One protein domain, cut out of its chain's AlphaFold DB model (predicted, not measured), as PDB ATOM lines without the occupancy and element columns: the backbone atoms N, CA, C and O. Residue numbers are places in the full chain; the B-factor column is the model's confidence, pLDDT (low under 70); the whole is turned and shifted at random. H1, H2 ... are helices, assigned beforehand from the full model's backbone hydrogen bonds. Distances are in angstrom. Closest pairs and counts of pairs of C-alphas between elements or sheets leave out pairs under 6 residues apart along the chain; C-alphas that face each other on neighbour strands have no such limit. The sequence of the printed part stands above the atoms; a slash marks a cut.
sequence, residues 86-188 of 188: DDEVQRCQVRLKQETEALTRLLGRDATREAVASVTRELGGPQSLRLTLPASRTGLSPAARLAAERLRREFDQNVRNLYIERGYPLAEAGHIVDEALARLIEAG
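What this domain is: This is residues 86 to 188 of the 188 residues of an uncharacterized protein of Stigmatella aurantiaca (UniProt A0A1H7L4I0). Two long helices, H1 and H4, lie side by side; H2 and H5 cross the pair on one side, towards its two ends, making a four-helix bundle. Short H3 packs on H5. The printed part has 103 residues, H1 to H5 in order and no named strand: all helix, compact, radius of gyration of the C-alphas 12.9 A, spans 39 by 25 by 21 A.

How they stand to each other: H1, residues 86 to 107, touches H4, residues 142 to 165, at 24 degrees, a shallow tilt, opposite ways; closest C-alphas Leu 107 and Ala 143, 6.1 A. H2, residues 109 to 123, touches H4 at residues 143 to 152 of H4 alone; closest C-alphas Ala 111 and Ala 144, 4.2 A. H5, residues 170 to 186, touches H3, residues 126 to 131; closest C-alphas Ala 182 and Ser 128, 4.1 A. Every O i to N i+4 pair is within hydrogen-bond range in H1, H2, H4 and H5; H3 has 0 of 2, but 2 of 3 O i to N i+3 pairs.

Where its parts are: H1, 30.7 A long, begins at C-alpha 86 (150.055, 117.356, 155.767). H4 is 33.5 A long. H5 ends at C-alpha 186 (147.118, 130.575, 147.056).

The domain as a whole: The printed part has no cut and no long link. pLDDT is under 70 at residues 133 to 139 and 188.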
ATOM      1  N   ASP A  86     151.113 116.501 156.319       87.00
ATOM      2  CA  ASP A  86     150.055 117.356 155.767       87.00
ATOM      3  C   ASP A  86     149.203 117.983 156.878       87.00
ATOM      4  O   ASP A  86     148.917 119.177 156.840       87.00
ATOM      5  N   ASP A  87     148.907 117.218 157.934       84.31
ATOM      6  CA  ASP A  87     148.218 117.744 159.112       84.31
ATOM      7  C   ASP A  87     149.065 118.844 159.809       84.31
ATOM      8  O   ASP A  87     148.508 119.837 160.286       84.31
ATOM      9  N   GLU A  88     150.402 118.714 159.853       87.62
ATOM     10  CA  GLU A  88     151.304 119.758 160.385       87.62
ATOM     11  C   GLU A  88     151.360 121.006 159.491       87.62
ATOM     12  O   GLU A  88     151.294 122.125 160.002       87.62
ATOM     13  N   VAL A  89     151.424 120.833 158.164       90.62
ATOM     14  CA  VAL A  89     151.348 121.940 157.190       90.62
ATOM     15  C   VAL A  89     150.052 122.719 157.395       90.62
ATOM     16  O   VAL A  89     150.061 123.942 157.525       90.62
ATOM     17  N   GLN A  90     148.936 122.004 157.495       86.56
ATOM     18  CA  GLN A  90     147.615 122.579 157.686       86.56
ATOM     19  C   GLN A  90     147.495 123.335 159.017       86.56
ATOM     20  O   GLN A  90     146.936 124.432 159.070       86.56
ATOM     21  N   ARG A  91     148.070 122.804 160.103       85.62
ATOM     22  CA  ARG A  91     148.165 123.512 161.390       85.62
ATOM     23  C   ARG A  91     148.935 124.826 161.253       85.62
ATOM     24  O   ARG A  91     148.472 125.858 161.741       85.62
ATOM     25  N   CYS A  92     150.104 124.801 160.615       89.56
ATOM     26  CA  CYS A  92     150.891 126.012 160.385       89.56
ATOM     27  C   CYS A  92     150.123 127.014 159.516       89.56
ATOM     28  O   CYS A  92     150.141 128.209 159.805       89.56
ATOM     29  N   GLN A  93     149.382 126.538 158.511       89.62
ATOM     30  CA  GLN A  93     148.562 127.387 157.650       89.62
ATOM     31  C   GLN A  93     147.472 128.103 158.452       89.62
ATOM     32  O   GLN A  93     147.272 129.300 158.268       89.62
ATOM     33  N   VAL A  94     146.793 127.403 159.366       85.94
ATOM     34  CA  VAL A  94     145.771 128.000 160.242       85.94
ATOM     35  C   VAL A  94     146.363 129.124 161.093       85.94
ATOM     36  O   VAL A  94     145.788 130.210 161.136       85.94
ATOM     37  N   ARG A  95     147.524 128.899 161.717       88.00
ATOM     38  CA  ARG A  95     148.183 129.909 162.563       88.00
ATOM     39  C   ARG A  95     148.625 131.134 161.772       88.00
ATOM     40  O   ARG A  95     148.317 132.261 162.151       88.00
ATOM     41  N   LEU A  96     149.273 130.915 160.628       90.38
ATOM     42  CA  LEU A  96     149.667 132.002 159.733       90.38
ATOM     43  C   LEU A  96     148.440 132.774 159.230       90.38
ATOM     44  O   LEU A  96     148.457 134.002 159.203       90.38
ATOM     45  N   LYS A  97     147.348 132.075 158.897       90.50
ATOM     46  CA  LYS A  97     146.088 132.701 158.485       90.50
ATOM     47  C   LYS A  97     145.524 133.598 159.581       90.50
ATOM     48  O   LYS A  97     145.231 134.757 159.303       90.50
ATOM     49  N   GLN A  98     145.434 133.109 160.813       88.12
ATOM     50  CA  GLN A  98     144.948 133.894 161.952       88.12
ATOM     51  C   GLN A  98     145.772 135.163 162.171       88.12
ATOM     52  O   GLN A  98     145.197 136.243 162.315       88.12
ATOM     53  N   GLU A  99     147.101 135.060 162.115       91.25
ATOM     54  CA  GLU A  99     147.967 136.234 162.236       91.25
ATOM     55  C   GLU A  99     147.750 137.203 161.062       91.25
ATOM     56  O   GLU A  99     147.572 138.399 161.278       91.25
ATOM     57  N   THR A 100     147.662 136.720 159.816       90.81
ATOM     58  CA  THR A 100     147.390 137.607 158.668       90.81
ATOM     59  C   THR A 100     146.019 138.280 158.724       90.81
ATOM     60  O   THR A 100     145.894 139.450 158.357       90.81
ATOM     61  N   GLU A 101     144.986 137.600 159.221       91.69
ATOM     62  CA  GLU A 101     143.670 138.200 159.436       91.69
ATOM     63  C   GLU A 101     143.715 139.263 160.540       91.69
ATOM     64  O   GLU A 101     143.146 140.347 160.376       91.69
ATOM     65  N   ALA A 102     144.424 138.995 161.640       90.69
ATOM     66  CA  ALA A 102     144.628 139.960 162.715       90.69
ATOM     67  C   ALA A 102     145.383 141.203 162.215       90.69
ATOM     68  O   ALA A 102     144.946 142.331 162.453       90.69
ATOM     69  N   LEU A 103     146.463 141.014 161.451       91.75
ATOM     70  CA  LEU A 103     147.223 142.099 160.827       91.75
ATOM     71  C   LEU A 103     146.373 142.890 159.829       91.75
ATOM     72  O   LEU A 103     146.412 144.119 159.845       91.75
ATOM     73  N   THR A 104     145.539 142.219 159.032       93.06
ATOM     74  CA  THR A 104     144.629 142.879 158.083       93.06
ATOM     75  C   THR A 104     143.640 143.790 158.803       93.06
ATOM     76  O   THR A 104     143.408 144.913 158.355       93.06
ATOM     77  N   ARG A 105     143.082 143.342 159.936       92.94
ATOM     78  CA  ARG A 105     142.160 144.147 160.757       92.94
ATOM     79  C   ARG A 105     142.857 145.337 161.423       92.94
ATOM     80  O   ARG A 105     142.237 146.383 161.574       92.94
ATOM     81  N   LEU A 106     144.121 145.184 161.822       92.75
ATOM     82  CA  LEU A 106     144.872 146.205 162.560       92.75
ATOM     83  C   LEU A 106     145.554 147.247 161.662       92.75
ATOM     84  O   LEU A 106     145.604 148.421 162.018       92.75
ATOM     85  N   LEU A 107     146.120 146.818 160.534       91.88
ATOM     86  CA  LEU A 107     147.041 147.612 159.707       91.88
ATOM     87  C   LEU A 107     146.557 147.782 158.261       91.88
ATOM     88  O   LEU A 107     147.141 148.558 157.505       91.88
ATOM     89  N   GLY A 108     145.487 147.084 157.878       91.44
ATOM     90  CA  GLY A 108     144.915 147.119 156.539       91.44
ATOM     91  C   GLY A 108     145.454 146.028 155.611       91.44
ATOM     92  O   GLY A 108     146.534 145.456 155.798       91.44
ATOM     93  N   ARG A 109     144.662 145.735 154.572       90.50
ATOM     94  CA  ARG A 109     144.927 144.652 153.613       90.50
ATOM     95  C   ARG A 109     146.198 144.886 152.797       90.50
ATOM     96  O   ARG A 109     146.965 143.947 152.613       90.50
ATOM     97  N   ASP A 110     146.447 146.117 152.356       88.62
ATOM     98  CA  ASP A 110     147.605 146.433 151.508       88.62
ATOM     99  C   ASP A 110     148.926 146.256 152.266       88.62
ATOM    100  O   ASP A 110     149.829 145.578 151.779       88.62
ATOM    101  N   ALA A 111     149.000 146.755 153.506       89.00
ATOM    102  CA  ALA A 111     150.163 146.567 154.372       89.00
ATOM    103  C   ALA A 111     150.425 145.082 154.670       89.00
ATOM    104  O   ALA A 111     151.573 144.640 154.663       89.00
ATOM    105  N   THR A 112     149.362 144.299 154.886       90.56
ATOM    106  CA  THR A 112     149.475 142.854 155.126       90.56
ATOM    107  C   THR A 112     149.944 142.117 153.871       90.56
ATOM    108  O   THR A 112     150.812 141.254 153.953       90.56
ATOM    109  N   ARG A 113     149.442 142.489 152.689       88.75
ATOM    110  CA  ARG A 113     149.859 141.891 151.414       88.75
ATOM    111  C   ARG A 113     151.326 142.188 151.094       88.75
ATOM    112  O   ARG A 113     152.053 141.288 150.676       88.75
ATOM    113  N   GLU A 114     151.771 143.423 151.320       87.88
ATOM    114  CA  GLU A 114     153.186 143.803 151.201       87.88
ATOM    115  C   GLU A 114     154.064 143.023 152.187       87.88
ATOM    116  O   GLU A 114     155.131 142.536 151.808       87.88
ATOM    117  N   ALA A 115     153.600 142.855 153.426       89.00
ATOM    118  CA  ALA A 115     154.298 142.085 154.445       89.00
ATOM    119  C   ALA A 115     154.449 140.607 154.071       89.00
ATOM    120  O   ALA A 115     155.562 140.087 154.135       89.00
ATOM    121  N   VAL A 116     153.374 139.948 153.618       89.38
ATOM    122  CA  VAL A 116     153.418 138.556 153.137       89.38
ATOM    123  C   VAL A 116     154.425 138.423 151.997       89.38
ATOM    124  O   VAL A 116     155.281 137.542 152.038       89.38
ATOM    125  N   ALA A 117     154.395 139.332 151.018       87.56
ATOM    126  CA  ALA A 117     155.344 139.304 149.907       87.56
ATOM    127  C   ALA A 117     156.801 139.509 150.364       87.56
ATOM    128  O   ALA A 117     157.700 138.861 149.825       87.56
ATOM    129  N   SER A 118     157.053 140.381 151.348       87.62
ATOM    130  CA  SER A 118     158.400 140.598 151.898       87.62
ATOM    131  C   SER A 118     158.910 139.380 152.658       87.62
ATOM    132  O   SER A 118     159.983 138.870 152.346       87.62
ATOM    133  N   VAL A 119     158.121 138.869 153.607       86.88
ATOM    134  CA  VAL A 119     158.489 137.710 154.434       86.88
ATOM    135  C   VAL A 119     158.728 136.483 153.564       86.88
ATOM    136  O   VAL A 119     159.700 135.762 153.772       86.88
ATOM    137  N   THR A 120     157.913 136.287 152.526       87.12
ATOM    138  CA  THR A 120     158.097 135.166 151.602       87.12
ATOM    139  C   THR A 120     159.393 135.270 150.798       87.12
ATOM    140  O   THR A 120     160.011 134.262 150.492       87.12
ATOM    141  N   ARG A 121     159.873 136.476 150.481       84.62
ATOM    142  CA  ARG A 121     161.180 136.639 149.818       84.62
ATOM    143  C   ARG A 121     162.354 136.409 150.748       84.62
ATOM    144  O   ARG A 121     163.393 135.939 150.301       84.62
ATOM    145  N   GLU A 122     162.209 136.831 151.997       83.62
ATOM    146  CA  GLU A 122     163.271 136.746 152.995       83.62
ATOM    147  C   GLU A 122     163.445 135.320 153.522       83.62
ATOM    148  O   GLU A 122     164.576 134.877 153.712       83.62
ATOM    149  N   LEU A 123     162.335 134.619 153.767       82.00
ATOM    150  CA  LEU A 123     162.308 133.337 154.481       82.00
ATOM    151  C   LEU A 123     161.681 132.200 153.676       82.00
ATOM    152  O   LEU A 123     161.886 131.035 154.013       82.00
ATOM    153  N   GLY A 124     160.891 132.525 152.652       73.94
ATOM    154  CA  GLY A 124     160.188 131.533 151.856       73.94
ATOM    155  C   GLY A 124     161.155 130.627 151.106       73.94
ATOM    156  O   GLY A 124     162.165 131.053 150.542       73.94
ATOM    157  N   GLY A 125     160.828 129.345 151.112       82.44
ATOM    158  CA  GLY A 125     161.469 128.333 150.302       82.44
ATOM    159  C   GLY A 125     160.932 128.312 148.867       82.44
ATOM    160  O   GLY A 125     160.171 129.183 148.433       82.44
ATOM    161  N   PRO A 126     161.338 127.300 148.080       78.81
ATOM    162  CA  PRO A 126     161.010 127.223 146.660       78.81
ATOM    163  C   PRO A 126     159.510 127.241 146.351       78.81
ATOM    164  O   PRO A 126     159.142 127.590 145.230       78.81
ATOM    165  N   GLN A 127     158.652 126.827 147.288       79.06
ATOM    166  CA  GLN A 127     157.215 126.733 147.045       79.06
ATOM    167  C   GLN A 127     156.549 128.101 147.155       79.06
ATOM    168  O   GLN A 127     155.928 128.563 146.199       79.06
ATOM    169  N   SER A 128     156.735 128.790 148.279       70.50
ATOM    170  CA  SER A 128     156.114 130.094 148.515       70.50
ATOM    171  C   SER A 128     156.692 131.189 147.602       70.50
ATOM    172  O   SER A 128     155.954 132.046 147.102       70.50
ATOM    173  N   LEU A 129     157.985 131.109 147.254       76.69
ATOM    174  CA  LEU A 129     158.623 132.020 146.295       76.69
ATOM    175  C   LEU A 129     157.988 131.977 144.896       76.69
ATOM    176  O   LEU A 129     157.904 133.015 144.243       76.69
ATOM    177  N   ARG A 130     157.517 130.810 144.432       76.38
ATOM    178  CA  ARG A 130     156.851 130.670 143.118       76.38
ATOM    179  C   ARG A 130     155.513 131.397 143.051       76.38
ATOM    180  O   ARG A 130     155.104 131.814 141.972       76.38
ATOM    181  N   LEU A 131     154.844 131.523 144.191       78.38
ATOM    182  CA  LEU A 131     153.503 132.094 144.308       78.38
ATOM    183  C   LEU A 131     153.536 133.588 144.650       78.38
ATOM    184  O   LEU A 131     152.529 134.286 144.547       78.38
ATOM    185  N   THR A 132     154.704 134.100 145.040       76.25
ATOM    186  CA  THR A 132     154.860 135.484 145.480       76.25
ATOM    187  C   THR A 132     154.942 136.447 144.302       76.25
ATOM    188  O   THR A 132     155.833 136.367 143.458       76.25
ATOM    189  N   LEU A 133     154.044 137.432 144.283       66.25
ATOM    190  CA  LEU A 133     154.087 138.534 143.325       66.25
ATOM    191  C   LEU A 133     155.303 139.451 143.562       66.25
ATOM    192  O   LEU A 133     155.809 139.570 144.686       66.25
ATOM    193  N   PRO A 134     155.776 140.166 142.526       61.88
ATOM    194  CA  PRO A 134     156.800 141.175 142.706       61.88
ATOM    195  C   PRO A 134     156.323 142.287 143.664       61.88
ATOM    196  O   PRO A 134     155.400 143.025 143.337       61.88
ATOM    197  N   ALA A 135     156.951 142.432 144.838       58.19
ATOM    198  CA  ALA A 135     156.776 143.581 145.721       58.19
ATOM    199  C   ALA A 135     157.105 144.873 144.966       58.19
ATOM    200  O   ALA A 135     158.021 144.903 144.132       58.19
ATOM    201  N   SER A 136     156.355 145.929 145.284       54.59
ATOM    202  CA  SER A 136     156.564 147.255 144.716       54.59
ATOM    203  C   SER A 136     158.018 147.701 144.906       54.59
ATOM    204  O   SER A 136     158.626 147.472 145.951       54.59
ATOM    205  N   ARG A 137     158.597 148.330 143.876       55.00
ATOM    206  CA  ARG A 137     160.000 148.791 143.856       55.00
ATOM    207  C   ARG A 137     160.295 149.896 144.880       55.00
ATOM    208  O   ARG A 137     161.458 150.202 145.124       55.00
ATOM    209  N   THR A 138     159.266 150.500 145.461       55.34
ATOM    210  CA  THR A 138     159.367 151.493 146.533       55.34
ATOM    211  C   THR A 138     159.267 150.780 147.876       55.34
ATOM    212  O   THR A 138     158.296 150.067 148.102       55.34
ATOM    213  N   GLY A 139     160.279 150.937 148.736       67.81
ATOM    214  CA  GLY A 139     160.409 150.192 149.993       67.81
ATOM    215  C   GLY A 139     159.163 150.197 150.890       67.81
ATOM    216  O   GLY A 139     158.303 151.068 150.784       67.81
ATOM    217  N   LEU A 140     159.095 149.217 151.798       80.38
ATOM    218  CA  LEU A 140     157.926 148.957 152.641       80.38
ATOM    219  C   LEU A 140     157.473 150.187 153.440       80.38
ATOM    220  O   LEU A 140     158.269 150.852 154.129       80.38
ATOM    221  N   SER A 141     156.160 150.421 153.430       87.50
ATOM    222  CA  SER A 141     155.521 151.367 154.345       87.50
ATOM    223  C   SER A 141     155.811 150.992 155.814       87.50
ATOM    224  O   SER A 141     156.088 149.827 156.112       87.50
ATOM    225  N   PRO A 142     155.771 151.940 156.771       89.56
ATOM    226  CA  PRO A 142     155.961 151.619 158.191       89.56
ATOM    227  C   PRO A 142     154.981 150.553 158.708       89.56
ATOM    228  O   PRO A 142     155.378 149.676 159.473       89.56
ATOM    229  N   ALA A 143     153.728 150.583 158.240       89.31
ATOM    230  CA  ALA A 143     152.723 149.575 158.567       89.31
ATOM    231  C   ALA A 143     153.086 148.196 157.993       89.31
ATOM    232  O   ALA A 143     153.019 147.201 158.711       89.31
ATOM    233  N   ALA A 144     153.540 148.136 156.736       89.06
ATOM    234  CA  ALA A 144     153.986 146.888 156.120       89.06
ATOM    235  C   ALA A 144     155.246 146.320 156.790       89.06
ATOM    236  O   ALA A 144     155.359 145.109 156.939       89.06
ATOM    237  N   ARG A 145     156.167 147.171 157.267       90.75
ATOM    238  CA  ARG A 145     157.323 146.730 158.070       90.75
ATOM    239  C   ARG A 145     156.892 146.087 159.383       90.75
ATOM    240  O   ARG A 145     157.345 144.990 159.691       90.75
ATOM    241  N   LEU A 146     155.987 146.728 160.122       91.38
ATOM    242  CA  LEU A 146     155.470 146.176 161.376       91.38
ATOM    243  C   LEU A 146     154.735 144.844 161.149       91.38
ATOM    244  O   LEU A 146     154.919 143.896 161.913       91.38
ATOM    245  N   ALA A 147     153.928 144.763 160.088       91.56
ATOM    246  CA  ALA A 147     153.254 143.530 159.695       91.56
ATOM    247  C   ALA A 147     154.256 142.432 159.296       91.56
ATOM    248  O   ALA A 147     154.093 141.287 159.715       91.56
ATOM    249  N   ALA A 148     155.320 142.771 158.560       90.62
ATOM    250  CA  ALA A 148     156.364 141.826 158.165       90.62
ATOM    251  C   ALA A 148     157.129 141.284 159.377       90.62
ATOM    252  O   ALA A 148     157.345 140.080 159.473       90.62
ATOM    253  N   GLU A 149     157.483 142.138 160.342       92.81
ATOM    254  CA  GLU A 149     158.144 141.707 161.578       92.81
ATOM    255  C   GLU A 149     157.282 140.738 162.392       92.81
ATOM    256  O   GLU A 149     157.795 139.747 162.913       92.81
ATOM    257  N   ARG A 150     155.976 141.008 162.509       93.38
ATOM    258  CA  ARG A 150     155.050 140.118 163.220       93.38
ATOM    259  C   ARG A 150     154.866 138.786 162.507       93.38
ATOM    260  O   ARG A 150     155.034 137.745 163.134       93.38
ATOM    261  N   LEU A 151     154.612 138.819 161.203       91.62
ATOM    262  CA  LEU A 151     154.450 137.609 160.404       91.62
ATOM    263  C   LEU A 151     155.732 136.762 160.395       91.62
ATOM    264  O   LEU A 151     155.665 135.540 160.500       91.62
ATOM    265  N   ARG A 152     156.906 137.402 160.351       92.19
ATOM    266  CA  ARG A 152     158.199 136.727 160.505       92.19
ATOM    267  C   ARG A 152     158.334 136.039 161.859       92.19
ATOM    268  O   ARG A 152     158.759 134.891 161.905       92.19
ATOM    269  N   ARG A 153     157.973 136.708 162.959       93.19
ATOM    270  CA  ARG A 153     158.006 136.079 164.291       93.19
ATOM    271  C   ARG A 153     157.099 134.858 164.351       93.19
ATOM    272  O   ARG A 153     157.508 133.853 164.917       93.19
ATOM    273  N   GLU A 154     155.916 134.929 163.749       93.00
ATOM    274  CA  GLU A 154     155.003 133.788 163.691       93.00
ATOM    275  C   GLU A 154     155.579 132.642 162.841       93.00
ATOM    276  O   GLU A 154     155.521 131.481 163.244       93.00
ATOM    277  N   PHE A 155     156.218 132.944 161.707       92.06
ATOM    278  CA  PHE A 155     156.938 131.951 160.904       92.06
ATOM    279  C   PHE A 155     158.045 131.259 161.719       92.06
ATOM    280  O   PHE A 155     158.052 130.032 161.848       92.06
ATOM    281  N   ASP A 156     158.936 132.044 162.331       91.62
ATOM    282  CA  ASP A 156     160.052 131.544 163.140       91.62
ATOM    283  C   ASP A 156     159.548 130.731 164.343       91.62
ATOM    284  O   ASP A 156     160.116 129.689 164.679       91.62
ATOM    285  N   GLN A 157     158.448 131.158 164.972       91.44
ATOM    286  CA  GLN A 157     157.824 130.430 166.072       91.44
ATOM    287  C   GLN A 157     157.267 129.082 165.607       91.44
ATOM    288  O   GLN A 157     157.450 128.082 166.299       91.44
ATOM    289  N   ASN A 158     156.636 129.007 164.433       90.62
ATOM    290  CA  ASN A 158     156.152 127.739 163.886       90.62
ATOM    291  C   ASN A 158     157.303 126.775 163.560       90.62
ATOM    292  O   ASN A 158     157.230 125.603 163.939       90.62
ATOM    293  N   VAL A 159     158.396 127.266 162.964       91.38
ATOM    294  CA  VAL A 159     159.608 126.459 162.728       91.38
ATOM    295  C   VAL A 159     160.192 125.971 164.053       91.38
ATOM    296  O   VAL A 159     160.515 124.791 164.199       91.38
ATOM    297  N   ARG A 160     160.286 126.857 165.049       90.19
ATOM    298  CA  ARG A 160     160.804 126.528 166.379       90.19
ATOM    299  C   ARG A 160     159.949 125.480 167.087       90.19
ATOM    300  O   ARG A 160     160.518 124.567 167.675       90.19
ATOM    301  N   ASN A 161     158.624 125.581 167.016       86.81
ATOM    302  CA  ASN A 161     157.714 124.600 167.610       86.81
ATOM    303  C   ASN A 161     157.907 123.218 166.966       86.81
ATOM    304  O   ASN A 161     158.023 122.215 167.664       86.81
ATOM    305  N   LEU A 162     158.009 123.158 165.635       87.25
ATOM    306  CA  LEU A 162     158.261 121.902 164.923       87.25
ATOM    307  C   LEU A 162     159.638 121.309 165.274       87.25
ATOM    308  O   LEU A 162     159.741 120.109 165.520       87.25
ATOM    309  N   TYR A 163     160.680 122.138 165.345       88.56
ATOM    310  CA  TYR A 163     162.043 121.690 165.643       88.56
ATOM    311  C   TYR A 163     162.233 121.278 167.111       88.56
ATOM    312  O   TYR A 163     162.671 120.166 167.394       88.56
ATOM    313  N   ILE A 164     161.910 122.167 168.056       82.44
ATOM    314  CA  ILE A 164     162.216 121.981 169.482       82.44
ATOM    315  C   ILE A 164     161.193 121.075 170.154       82.44
ATOM    316  O   ILE A 164     161.566 120.150 170.868       82.44
ATOM    317  N   GLU A 165     159.908 121.355 169.961       78.12
ATOM    318  CA  GLU A 165     158.855 120.692 170.734       78.12
ATOM    319  C   GLU A 165     158.451 119.361 170.109       78.12
ATOM    320  O   GLU A 165     158.038 118.438 170.804       78.12
ATOM    321  N   ARG A 166     158.594 119.257 168.784       78.06
ATOM    322  CA  ARG A 166     158.168 118.093 168.007       78.06
ATOM    323  C   ARG A 166     159.324 117.345 167.357       78.06
ATOM    324  O   ARG A 166     159.067 116.355 166.690       78.06
ATOM    325  N   GLY A 167     160.575 117.758 167.544       83.06
ATOM    326  CA  GLY A 167     161.746 116.980 167.125       83.06
ATOM    327  C   GLY A 167     161.905 116.780 165.613       83.06
ATOM    328  O   GLY A 167     162.656 115.893 165.206       83.06
ATOM    329  N   TYR A 168     161.226 117.571 164.775       85.31
ATOM    330  CA  TYR A 168     161.475 117.549 163.334       85.31
ATOM    331  C   TYR A 168     162.878 118.095 163.045       85.31
ATOM    332  O   TYR A 168     163.290 119.061 163.684       85.31
ATOM    333  N   PRO A 169     163.620 117.562 162.059       91.25
ATOM    334  CA  PRO A 169     164.834 118.205 161.568       91.25
ATOM    335  C   PRO A 169     164.552 119.651 161.141       91.25
ATOM    336  O   PRO A 169     163.534 119.923 160.508       91.25
ATOM    337  N   LEU A 170     165.468 120.585 161.425       88.94
ATOM    338  CA  LEU A 170     165.259 122.018 161.153       88.94
ATOM    339  C   LEU A 170     164.886 122.303 159.687       88.94
ATOM    340  O   LEU A 170     164.018 123.130 159.419       88.94
ATOM    341  N   ALA A 171     165.514 121.596 158.743       88.69
ATOM    342  CA  ALA A 171     165.204 121.723 157.321       88.69
ATOM    343  C   ALA A 171     163.767 121.275 156.999       88.69
ATOM    344  O   ALA A 171     163.063 121.943 156.248       88.69
ATOM    345  N   GLU A 172     163.311 120.174 157.598       90.31
ATOM    346  CA  GLU A 172     161.951 119.669 157.409       90.31
ATOM    347  C   GLU A 172     160.913 120.594 158.054       90.31
ATOM    348  O   GLU A 172     159.914 120.921 157.418       90.31
ATOM    349  N   ALA A 173     161.190 121.095 159.263       90.81
ATOM    350  CA  ALA A 173     160.375 122.118 159.911       90.81
ATOM    351  C   ALA A 173     160.233 123.363 159.018       90.81
ATOM    352  O   ALA A 173     159.121 123.834 158.794       90.81
ATOM    353  N   GLY A 174     161.337 123.845 158.438       90.19
ATOM    354  CA  GLY A 174     161.323 124.946 157.471       90.19
ATOM    355  C   GLY A 174     160.458 124.653 156.243       90.19
ATOM    356  O   GLY A 174     159.652 125.490 155.851       90.19
ATOM    357  N   HIS A 175     160.555 123.448 155.671       91.50
ATOM    358  CA  HIS A 175     159.731 123.043 154.527       91.50
ATOM    359  C   HIS A 175     158.237 122.940 154.849       91.50
ATOM    360  O   HIS A 175     157.413 123.243 153.990       91.50
ATOM    361  N   ILE A 176     157.871 122.497 156.053       92.44
ATOM    362  CA  ILE A 176     156.468 122.432 156.485       92.44
ATOM    363  C   ILE A 176     155.875 123.843 156.575       92.44
ATOM    364  O   ILE A 176     154.780 124.083 156.064       92.44
ATOM    365  N   VAL A 177     156.599 124.787 157.183       92.75
ATOM    366  CA  VAL A 177     156.117 126.172 157.316       92.75
ATOM    367  C   VAL A 177     156.145 126.908 155.968       92.75
ATOM    368  O   VAL A 177     155.236 127.688 155.692       92.75
ATOM    369  N   ASP A 178     157.114 126.620 155.091       92.19
ATOM    370  CA  ASP A 178     157.143 127.129 153.710       92.19
ATOM    371  C   ASP A 178     155.910 126.695 152.907       92.19
ATOM    372  O   ASP A 178     155.264 127.516 152.259       92.19
ATOM    373  N   GLU A 179     155.545 125.415 152.986       92.38
ATOM    374  CA  GLU A 179     154.354 124.897 152.311       92.38
ATOM    375  C   GLU A 179     153.069 125.512 152.878       92.38
ATOM    376  O   GLU A 179     152.152 125.858 152.134       92.38
ATOM    377  N   ALA A 180     153.012 125.716 154.195       91.94
ATOM    378  CA  ALA A 180     151.895 126.399 154.834       91.94
ATOM    379  C   ALA A 180     151.754 127.852 154.352       91.94
ATOM    380  O   ALA A 180     150.643 128.310 154.072       91.94
ATOM    381  N   LEU A 181     152.876 128.565 154.212       91.00
ATOM    382  CA  LEU A 181     152.919 129.919 153.664       91.00
ATOM    383  C   LEU A 181     152.507 129.942 152.184       91.00
ATOM    384  O   LEU A 181     151.748 130.816 151.776       91.00
ATOM    385  N   ALA A 182     152.942 128.962 151.389       89.50
ATOM    386  CA  ALA A 182     152.525 128.798 149.997       89.50
ATOM    387  C   ALA A 182     150.998 128.635 149.871       89.50
ATOM    388  O   ALA A 182     150.354 129.392 149.143       89.50
ATOM    389  N   ARG A 183     150.398 127.720 150.647       90.12
ATOM    390  CA  ARG A 183     148.938 127.509 150.663       90.12
ATOM    391  C   ARG A 183     148.166 128.741 151.130       90.12
ATOM    392  O   ARG A 183     147.052 128.983 150.676       90.12
ATOM    393  N   LEU A 184     148.739 129.525 152.044       88.12
ATOM    394  CA  LEU A 184     148.154 130.794 152.474       88.12
ATOM    395  C   LEU A 184     148.088 131.804 151.319       88.12
ATOM    396  O   LEU A 184     147.061 132.456 151.151       88.12
ATOM    397  N   ILE A 185     149.162 131.919 150.530       85.81
ATOM    398  CA  ILE A 185     149.230 132.826 149.374       85.81
ATOM    399  C   ILE A 185     148.237 132.398 148.287       85.81
ATOM    400  O   ILE A 185     147.573 133.253 147.717       85.81
ATOM    401  N   GLU A 186     148.101 131.096 148.022       84.75
ATOM    402  CA  GLU A 186     147.118 130.575 147.056       84.75
ATOM    403  C   GLU A 186     145.664 130.832 147.471       84.75
ATOM    404  O   GLU A 186     144.791 130.968 146.614       84.75
ATOM    405  N   ALA A 187     145.391 130.894 148.775       79.38
ATOM    406  CA  ALA A 187     144.046 131.081 149.306       79.38
ATOM    407  C   ALA A 187     143.591 132.557 149.396       79.38
ATOM    408  O   ALA A 187     142.425 132.789 149.732       79.38
ATOM    409  N   GLY A 188     144.478 133.539 149.162       61.38
ATOM    410  CA  GLY A 188     144.256 134.982 149.409       61.38
ATOM    411  C   GLY A 188     144.235 135.877 148.171       61.38
ATOM    412  O   GLY A 188     143.687 137.007 148.291       61.38
TER     413      GLY A 188